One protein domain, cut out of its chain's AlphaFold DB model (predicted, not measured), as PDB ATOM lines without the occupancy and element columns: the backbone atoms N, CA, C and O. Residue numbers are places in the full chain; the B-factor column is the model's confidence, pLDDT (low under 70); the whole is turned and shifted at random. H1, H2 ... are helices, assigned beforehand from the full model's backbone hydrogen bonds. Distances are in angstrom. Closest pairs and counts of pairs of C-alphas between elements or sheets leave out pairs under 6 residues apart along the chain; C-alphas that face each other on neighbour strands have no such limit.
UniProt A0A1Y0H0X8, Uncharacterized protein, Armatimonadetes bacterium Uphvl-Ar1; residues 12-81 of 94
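This is residues 12 to 81 of the 94 residues of an uncharacterized protein of Armatimonadetes bacterium Uphvl-Ar1 (UniProt A0A1Y0H0X8). A helical hairpin with arms of unequal length: H1, the shorter helix, is side by side with the first part of the long helix H2, and the far end of H2, residues 69 to 81, sticks out alone. A long loop, residues 34 to 48, joins them at the other end. The printed part has 70 residues, with two named helices, H1 then H2, and no named strand; the class is all helix. It is only just loose, close to extended, with a radius of gyration of the C-alphas of 16.5 A, and spans 56 by 21 by 15 A, a rod.

H1, residues 15 to 33, and H2, residues 49 to 81, form a helical hairpin. They touch, H2 with residues 50 to 65 alone; the closest C-alphas, of Gly 20 and Gly 57, are 4.1 A apart. They run opposite ways at a shallow tilt of 25 degrees. In both helices every O i to N i+4 pair is within hydrogen-bond range.

H1 begins at C-alpha 15 (133.044, 91.702, 101.523) and measures 26.7 A. H2 measures 48.0 A and ends at C-alpha 81 (132.950, 78.137, 77.498).

The C-alphas farthest apart, of Phe 45 and Ser 81, are 56.7 A apart. The link is long, 15 residues. The printed part has no cut, and no printed residue is under 70 in pLDDT.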
ATOM      1  N   TRP A  12     139.875  87.712  99.210       91.69
ATOM      2  CA  TRP A  12     140.079  88.990  99.909       91.69
ATOM      3  C   TRP A  12     139.228  90.152  99.364       91.69
ATOM      4  O   TRP A  12     139.144  91.195 100.004       91.69
ATOM      5  N   LYS A  13     138.604  90.005  98.183       93.25
ATOM      6  CA  LYS A  13     137.624  90.971  97.648       93.25
ATOM      7  C   LYS A  13     136.184  90.628  98.032       93.25
ATOM      8  O   LYS A  13     135.284  91.412  97.744       93.25
ATOM      9  N   ASN A  14     135.946  89.473  98.652       95.19
ATOM     10  CA  ASN A  14     134.633  89.122  99.166       95.19
ATOM     11  C   ASN A  14     134.377  89.908 100.459       95.19
ATOM     12  O   ASN A  14     134.997  89.657 101.493       95.19
ATOM     13  N   THR A  15     133.433  90.844 100.401       96.12
ATOM     14  CA  THR A  15     133.044  91.702 101.523       96.12
ATOM     15  C   THR A  15     132.632  90.908 102.769       96.12
ATOM     16  O   THR A  15     132.921  91.339 103.883       96.12
ATOM     17  N   PHE A  16     132.035  89.720 102.606       97.06
ATOM     18  CA  PHE A  16     131.704  88.841 103.731       97.06
ATOM     19  C   PHE A  16     132.952  88.354 104.469       97.06
ATOM     20  O   PHE A  16     132.969  88.345 105.697       97.06
ATOM     21  N   PHE A  17     134.024  88.010 103.748       97.50
ATOM     22  CA  PHE A  17     135.288  87.647 104.385       97.50
ATOM     23  C   PHE A  17     135.937  88.846 105.071       97.50
ATOM     24  O   PHE A  17     136.368  88.722 106.213       97.50
ATOM     25  N   VAL A  18     135.946  90.016 104.428       96.94
ATOM     26  CA  VAL A  18     136.509  91.242 105.017       96.94
ATOM     27  C   VAL A  18     135.824  91.579 106.344       96.94
ATOM     28  O   VAL A  18     136.499  91.732 107.363       96.94
ATOM     29  N   PHE A  19     134.490  91.635 106.365       97.31
ATOM     30  CA  PHE A  19     133.751  91.911 107.597       97.31
ATOM     31  C   PHE A  19     133.831  90.762 108.601       97.31
ATOM     32  O   PHE A  19     133.976  91.019 109.792       97.31
ATOM     33  N   GLY A  20     133.808  89.508 108.147       97.75
ATOM     34  CA  GLY A  20     133.971  88.347 109.019       97.75
ATOM     35  C   GLY A  20     135.290  88.381 109.789       97.75
ATOM     36  O   GLY A  20     135.292  88.253 111.012       97.75
ATOM     37  N   PHE A  21     136.408  88.646 109.105       97.81
ATOM     38  CA  PHE A  21     137.713  88.779 109.754       97.81
ATOM     39  C   PHE A  21     137.805  90.005 110.665       97.81
ATOM     40  O   PHE A  21     138.388  89.903 111.743       97.81
ATOM     41  N   ALA A  22     137.206  91.137 110.288       97.19
ATOM     42  CA  ALA A  22     137.160  92.316 111.153       97.19
ATOM     43  C   ALA A  22     136.410  92.030 112.466       97.19
ATOM     44  O   ALA A  22     136.914  92.336 113.545       97.19
ATOM     45  N   LEU A  23     135.245  91.378 112.387       97.25
ATOM     46  CA  LEU A  23     134.445  90.998 113.553       97.25
ATOM     47  C   LEU A  23     135.167  89.979 114.440       97.25
ATOM     48  O   LEU A  23     135.177  90.136 115.658       97.25
ATOM     49  N   LEU A  24     135.837  88.981 113.853       97.31
ATOM     50  CA  LEU A  24     136.684  88.068 114.625       97.31
ATOM     51  C   LEU A  24     137.853  88.799 115.295       97.31
ATOM     52  O   LEU A  24     138.170  88.505 116.445       97.31
ATOM     53  N   GLY A  25     138.460  89.774 114.618       96.75
ATOM     54  CA  GLY A  25     139.494  90.627 115.200       96.75
ATOM     55  C   GLY A  25     138.992  91.395 116.424       96.75
ATOM     56  O   GLY A  25     139.661  91.404 117.457       96.75
ATOM     57  N   LEU A  26     137.789  91.973 116.346       95.75
ATOM     58  CA  LEU A  26     137.140  92.628 117.486       95.75
ATOM     59  C   LEU A  26     136.819  91.632 118.605       95.75
ATOM     60  O   LEU A  26     137.112  91.911 119.764       95.75
ATOM     61  N   ALA A  27     136.294  90.449 118.283       95.44
ATOM     62  CA  ALA A  27     136.019  89.418 119.280       95.44
ATOM     63  C   ALA A  27     137.298  89.007 120.033       95.44
ATOM     64  O   ALA A  27     137.309  88.990 121.262       95.44
ATOM     65  N   VAL A  28     138.400  88.760 119.319       96.62
ATOM     66  CA  VAL A  28     139.708  88.444 119.920       96.62
ATOM     67  C   VAL A  28     140.213  89.602 120.783       96.62
ATOM     68  O   VAL A  28     140.671  89.381 121.905       96.62
ATOM     69  N   LEU A  29     140.097  90.843 120.306       95.44
ATOM     70  CA  LEU A  29     140.503  92.021 121.070       95.44
ATOM     71  C   LEU A  29     139.695  92.169 122.368       95.44
ATOM     72  O   LEU A  29     140.280  92.437 123.419       95.44
ATOM     73  N   GLY A  30     138.379  91.948 122.310       93.25
ATOM     74  CA  GLY A  30     137.491  91.970 123.471       93.25
ATOM     75  C   GLY A  30     137.749  90.827 124.457       93.25
ATOM     76  O   GLY A  30     137.657  91.045 125.661       93.25
ATOM     77  N   LEU A  31     138.151  89.640 123.984       93.50
ATOM     78  CA  LEU A  31     138.560  88.524 124.851       93.50
ATOM     79  C   LEU A  31     139.862  88.817 125.610       93.50
ATOM     80  O   LEU A  31     139.981  88.455 126.776       93.50
ATOM     81  N   ILE A  32     140.838  89.464 124.962       95.44
ATOM     82  CA  ILE A  32     142.163  89.713 125.553       95.44
ATOM     83  C   ILE A  32     142.160  90.949 126.460       95.44
ATOM     84  O   ILE A  32     142.751  90.925 127.537       95.44
ATOM     85  N   ARG A  33     141.547  92.053 126.017       93.06
ATOM     86  CA  ARG A  33     141.593  93.350 126.718       93.06
ATOM     87  C   ARG A  33     140.303  93.709 127.456       93.06
ATOM     88  O   ARG A  33     140.249  94.748 128.109       93.06
ATOM     89  N   GLY A  34     139.291  92.852 127.374       88.25
ATOM     90  CA  GLY A  34     137.973  93.072 127.952       88.25
ATOM     91  C   GLY A  34     137.028  93.838 127.025       88.25
ATOM     92  O   GLY A  34     137.438  94.567 126.118       88.25
ATOM     93  N   GLU A  35     135.727  93.702 127.291       86.56
ATOM     94  CA  GLU A  35     134.666  94.249 126.433       86.56
ATOM     95  C   GLU A  35     134.663  95.786 126.358       86.56
ATOM     96  O   GLU A  35     134.104  96.358 125.429       86.56
ATOM     97  N   ALA A  36     135.322  96.471 127.297       85.81
ATOM     98  CA  ALA A  36     135.405  97.931 127.314       85.81
ATOM     99  C   ALA A  36     136.122  98.521 126.085       85.81
ATOM    100  O   ALA A  36     135.846  99.658 125.720       85.81
ATOM    101  N   VAL A  37     137.024  97.765 125.444       88.19
ATOM    102  CA  VAL A  37     137.813  98.237 124.285       88.19
ATOM    103  C   VAL A  37     137.031  98.166 122.972       88.19
ATOM    104  O   VAL A  37     137.334  98.889 122.029       88.19
ATOM    105  N   ILE A  38     136.033  97.290 122.907       88.69
ATOM    106  CA  ILE A  38     135.208  97.052 121.713       88.69
ATOM    107  C   ILE A  38     133.822  97.685 121.826       88.69
ATOM    108  O   ILE A  38     132.986  97.499 120.950       88.69
ATOM    109  N   ARG A  39     133.560  98.382 122.932       87.12
ATOM    110  CA  ARG A  39     132.288  99.036 123.202       87.12
ATOM    111  C   ARG A  39     132.266 100.426 122.578       87.12
ATOM    112  O   ARG A  39     133.217 101.192 122.733       87.12
ATOM    113  N   ASP A  40     131.136 100.777 121.977       85.06
ATOM    114  CA  ASP A  40     130.929 102.122 121.451       85.06
ATOM    115  C   ASP A  40     130.692 103.147 122.579       85.06
ATOM    116  O   ASP A  40     130.004 102.848 123.568       85.06
ATOM    117  N   PRO A  41     131.218 104.383 122.463       83.44
ATOM    118  CA  PRO A  41     130.961 105.444 123.431       83.44
ATOM    119  C   PRO A  41     129.454 105.676 123.620       83.44
ATOM    120  O   PRO A  41     128.738 105.990 122.674       83.44
ATOM    121  N   GLY A  42     128.969 105.534 124.856       83.50
ATOM    122  CA  GLY A  42     127.551 105.704 125.196       83.50
ATOM    123  C   GLY A  42     126.705 104.423 125.165       83.50
ATOM    124  O   GLY A  42     125.533 104.475 125.537       83.50
ATOM    125  N   GLN A  43     127.267 103.267 124.797       83.19
ATOM    126  CA  GLN A  43     126.578 101.979 124.923       83.19
ATOM    127  C   GLN A  43     126.479 101.546 126.399       83.19
ATOM    128  O   GLN A  43     127.407 101.740 127.189       83.19
ATOM    129  N   LYS A  44     125.345 100.941 126.786       83.19
ATOM    130  CA  LYS A  44     125.144 100.403 128.143       83.19
ATOM    131  C   LYS A  44     126.159  99.300 128.461       83.19
ATOM    132  O   LYS A  44     126.649  98.603 127.572       83.19
ATOM    133  N   PHE A  45     126.453  99.132 129.752       79.88
ATOM    134  CA  PHE A  45     127.316  98.059 130.241       79.88
ATOM    135  C   PHE A  45     126.579  96.718 130.188       79.88
ATOM    136  O   PHE A  45     126.051  96.250 131.190       79.88
ATOM    137  N   GLU A  46     126.533  96.122 129.002       79.44
ATOM    138  CA  GLU A  46     126.042  94.762 128.789       79.44
ATOM    139  C   GLU A  46     127.225  93.802 128.651       79.44
ATOM    140  O   GLU A  46     128.276  94.184 128.128       79.44
ATOM    141  N   THR A  47     127.047  92.585 129.164       81.75
ATOM    142  CA  THR A  47     128.005  91.478 129.064       81.75
ATOM    143  C   THR A  47     127.681  90.604 127.862       81.75
ATOM    144  O   THR A  47     126.510  90.310 127.621       81.75
ATOM    145  N   GLY A  48     128.701  90.108 127.162       87.62
ATOM    146  CA  GLY A  48     128.536  89.182 126.041       87.62
ATOM    147  C   GLY A  48     128.632  89.849 124.670       87.62
ATOM    148  O   GLY A  48     128.352  89.199 123.664       87.62
ATOM    149  N   LEU A  49     129.073  91.110 124.601       90.56
ATOM    150  CA  LEU A  49     129.307  91.819 123.337       90.56
ATOM    151  C   LEU A  49     130.285  91.048 122.434       90.56
ATOM    152  O   LEU A  49     130.100  90.954 121.220       90.56
ATOM    153  N   VAL A  50     131.281  90.408 123.050       93.06
ATOM    154  CA  VAL A  50     132.241  89.533 122.367       93.06
ATOM    155  C   VAL A  50     131.555  88.373 121.647       93.06
ATOM    156  O   VAL A  50     131.946  88.040 120.530       93.06
ATOM    157  N   LEU A  51     130.534  87.759 122.256       94.31
ATOM    158  CA  LEU A  51     129.829  86.623 121.659       94.31
ATOM    159  C   LEU A  51     129.087  87.043 120.392       94.31
ATOM    160  O   LEU A  51     129.101  86.303 119.413       94.31
ATOM    161  N   PHE A  52     128.500  88.240 120.374       94.19
ATOM    162  CA  PHE A  52     127.846  88.765 119.177       94.19
ATOM    163  C   PHE A  52     128.838  88.990 118.035       94.19
ATOM    164  O   PHE A  52     128.564  88.582 116.906       94.19
ATOM    165  N   TYR A  53     130.012  89.563 118.317       94.00
ATOM    166  CA  TYR A  53     131.059  89.705 117.303       94.00
ATOM    167  C   TYR A  53     131.616  88.359 116.840       94.00
ATOM    168  O   TYR A  53     131.855  88.178 115.647       94.00
ATOM    169  N   LEU A  54     131.757  87.389 117.745       96.62
ATOM    170  CA  LEU A  54     132.215  86.045 117.405       96.62
ATOM    171  C   LEU A  54     131.209  85.325 116.496       96.62
ATOM    172  O   LEU A  54     131.575  84.861 115.418       96.62
ATOM    173  N   VAL A  55     129.937  85.270 116.898       97.44
ATOM    174  CA  VAL A  55     128.867  84.606 116.136       97.44
ATOM    175  C   VAL A  55     128.642  85.308 114.799       97.44
ATOM    176  O   VAL A  55     128.584  84.643 113.766       97.44
ATOM    177  N   GLY A  56     128.577  86.641 114.794       97.44
ATOM    178  CA  GLY A  56     128.445  87.428 113.570       97.44
ATOM    179  C   GLY A  56     129.630  87.230 112.622       97.44
ATOM    180  O   GLY A  56     129.431  87.010 111.429       97.44
ATOM    181  N   GLY A  57     130.858  87.232 113.149       97.94
ATOM    182  CA  GLY A  57     132.071  86.970 112.377       97.94
ATOM    183  C   GLY A  57     132.067  85.581 111.742       97.94
ATOM    184  O   GLY A  57     132.280  85.460 110.536       97.94
ATOM    185  N   ILE A  58     131.744  84.541 112.517       98.19
ATOM    186  CA  ILE A  58     131.622  83.165 112.012       98.19
ATOM    187  C   ILE A  58     130.551  83.081 110.918       98.19
ATOM    188  O   ILE A  58     130.824  82.544 109.845       98.19
ATOM    189  N   ALA A  59     129.361  83.642 111.148       98.31
ATOM    190  CA  ALA A  59     128.278  83.629 110.166       98.31
ATOM    191  C   ALA A  59     128.693  84.301 108.843       98.31
ATOM    192  O   ALA A  59     128.438  83.761 107.764       98.31
ATOM    193  N   MET A  60     129.396  85.435 108.920       98.19
ATOM    194  CA  MET A  60     129.933  86.128 107.749       98.19
ATOM    195  C   MET A  60     130.977  85.290 107.010       98.19
ATOM    196  O   MET A  60     130.927  85.210 105.786       98.19
ATOM    197  N   LEU A  61     131.890  84.618 107.717       97.88
ATOM    198  CA  LEU A  61     132.879  83.748 107.077       97.88
ATOM    199  C   LEU A  61     132.232  82.544 106.388       97.88
ATOM    200  O   LEU A  61     132.614  82.220 105.265       97.88
ATOM    201  N   VAL A  62     131.234  81.910 107.009       98.19
ATOM    202  CA  VAL A  62     130.495  80.805 106.377       98.19
ATOM    203  C   VAL A  62     129.797  81.293 105.109       98.19
ATOM    204  O   VAL A  62     129.922  80.668 104.056       98.19
ATOM    205  N   ASN A  63     129.124  82.443 105.166       97.25
ATOM    206  CA  ASN A  63     128.469  83.006 103.988       97.25
ATOM    207  C   ASN A  63     129.476  83.411 102.895       97.25
ATOM    208  O   ASN A  63     129.264  83.167 101.706       97.25
ATOM    209  N   GLY A  64     130.616  83.982 103.291       97.06
ATOM    210  CA  GLY A  64     131.725  84.300 102.395       97.06
ATOM    211  C   GLY A  64     132.276  83.061 101.694       97.06
ATOM    212  O   GLY A  64     132.529  83.098 100.492       97.06
ATOM    213  N   TRP A  65     132.385  81.941 102.409       97.62
ATOM    214  CA  TRP A  65     132.821  80.668 101.843       97.62
ATOM    215  C   TRP A  65     131.845  80.147 100.792       97.62
ATOM    216  O   TRP A  65     132.260  79.873  99.666       97.62
ATOM    217  N   LEU A  66     130.552  80.084 101.113       97.81
ATOM    218  CA  LEU A  66     129.523  79.611 100.183       97.81
ATOM    219  C   LEU A  66     129.472  80.465  98.908       97.81
ATOM    220  O   LEU A  66     129.503  79.937  97.796       97.81
ATOM    221  N   THR A  67     129.461  81.788  99.063       96.19
ATOM    222  CA  THR A  67     129.425  82.725  97.928       96.19
ATOM    223  C   THR A  67     130.709  82.692  97.098       96.19
ATOM    224  O   THR A  67     130.659  82.815  95.875       96.19
ATOM    225  N   HIS A  68     131.869  82.474  97.723       96.56
ATOM    226  CA  HIS A  68     133.130  82.332  97.000       96.56
ATOM    227  C   HIS A  68     133.176  81.045  96.165       96.56
ATOM    228  O   HIS A  68     133.619  81.093  95.020       96.56
ATOM    229  N   GLN A  69     132.667  79.928  96.693       96.56
ATOM    230  CA  GLN A  69     132.563  78.668  95.948       96.56
ATOM    231  C   GLN A  69     131.655  78.803  94.719       96.56
ATOM    232  O   GLN A  69     132.031  78.385  93.627       96.56
ATOM    233  N   GLN A  70     130.507  79.473  94.861       95.56
ATOM    234  CA  GLN A  70     129.627  79.776  93.727       95.56
ATOM    235  C   GLN A  70     130.337  80.629  92.667       95.56
ATOM    236  O   GLN A  70     130.280  80.324  91.479       95.56
ATOM    237  N   ALA A  71     131.067  81.667  93.090       94.50
ATOM    238  CA  ALA A  71     131.822  82.513  92.170       94.50
ATOM    239  C   ALA A  71     132.924  81.737  91.426       94.50
ATOM    240  O   ALA A  71     133.146  81.983  90.240       94.50
ATOM    241  N   LEU A  72     133.604  80.802  92.101       95.38
ATOM    242  CA  LEU A  72     134.601  79.924  91.482       95.38
ATOM    243  C   LEU A  72     133.971  79.024  90.419       95.38
ATOM    244  O   LEU A  72     134.520  78.930  89.324       95.38
ATOM    245  N   GLN A  73     132.807  78.436  90.707       94.81
ATOM    246  CA  GLN A  73     132.078  77.605  89.752       94.81
ATOM    247  C   GLN A  73     131.675  78.398  88.498       94.81
ATOM    248  O   GLN A  73     131.979  77.992  87.377       94.81
ATOM    249  N   THR A  74     131.068  79.578  88.666       93.25
ATOM    250  CA  THR A  74     130.707  80.443  87.530       93.25
ATOM    251  C   THR A  74     131.940  80.874  86.731       93.25
ATOM    252  O   THR A  74     131.901  80.970  85.504       93.25
ATOM    253  N   TYR A  75     133.061  81.125  87.411       93.06
ATOM    254  CA  TYR A  75     134.311  81.460  86.743       93.06
ATOM    255  C   TYR A  75     134.859  80.286  85.924       93.06
ATOM    256  O   TYR A  75     135.269  80.500  84.784       93.06
ATOM    257  N   SER A  76     134.831  79.055  86.449       92.50
ATOM    258  CA  SER A  76     135.254  77.873  85.687       92.50
ATOM    259  C   SER A  76     134.377  77.635  84.460       92.50
ATOM    260  O   SER A  76     134.915  77.421  83.378       92.50
ATOM    261  N   GLU A  77     133.055  77.783  84.592       91.31
ATOM    262  CA  GLU A  77     132.107  77.658  83.475       91.31
ATOM    263  C   GLU A  77     132.375  78.715  82.386       91.31
ATOM    264  O   GLU A  77     132.356  78.421  81.188       91.31
ATOM    265  N   TYR A  78     132.697  79.952  82.780       89.44
ATOM    266  CA  TYR A  78     133.088  81.006  81.839       89.44
ATOM    267  C   TYR A  78     134.407  80.692  81.117       89.44
ATOM    268  O   TYR A  78     134.543  80.932  79.917       89.44
ATOM    269  N   VAL A  79     135.410  80.200  81.848       89.31
ATOM    270  CA  VAL A  79     136.722  79.870  81.276       89.31
ATOM    271  C   VAL A  79     136.613  78.695  80.304       89.31
ATOM    272  O   VAL A  79     137.219  78.744  79.236       89.31
ATOM    273  N   GLU A  80     135.813  77.680  80.630       87.50
ATOM    274  CA  GLU A  80     135.594  76.502  79.787       87.50
ATOM    275  C   GLU A  80     134.771  76.817  78.528       87.50
ATOM    276  O   GLU A  80     135.063  76.307  77.447       87.50
ATOM    277  N   SER A  81     133.787  77.715  78.633       83.00
ATOM    278  CA  SER A  81     132.950  78.137  77.498       83.00
ATOM    279  C   SER A  81     133.640  79.104  76.527       83.00
ATOM    280  O   SER A  81     133.096  79.391  75.455       83.00
TER     281      SER A  81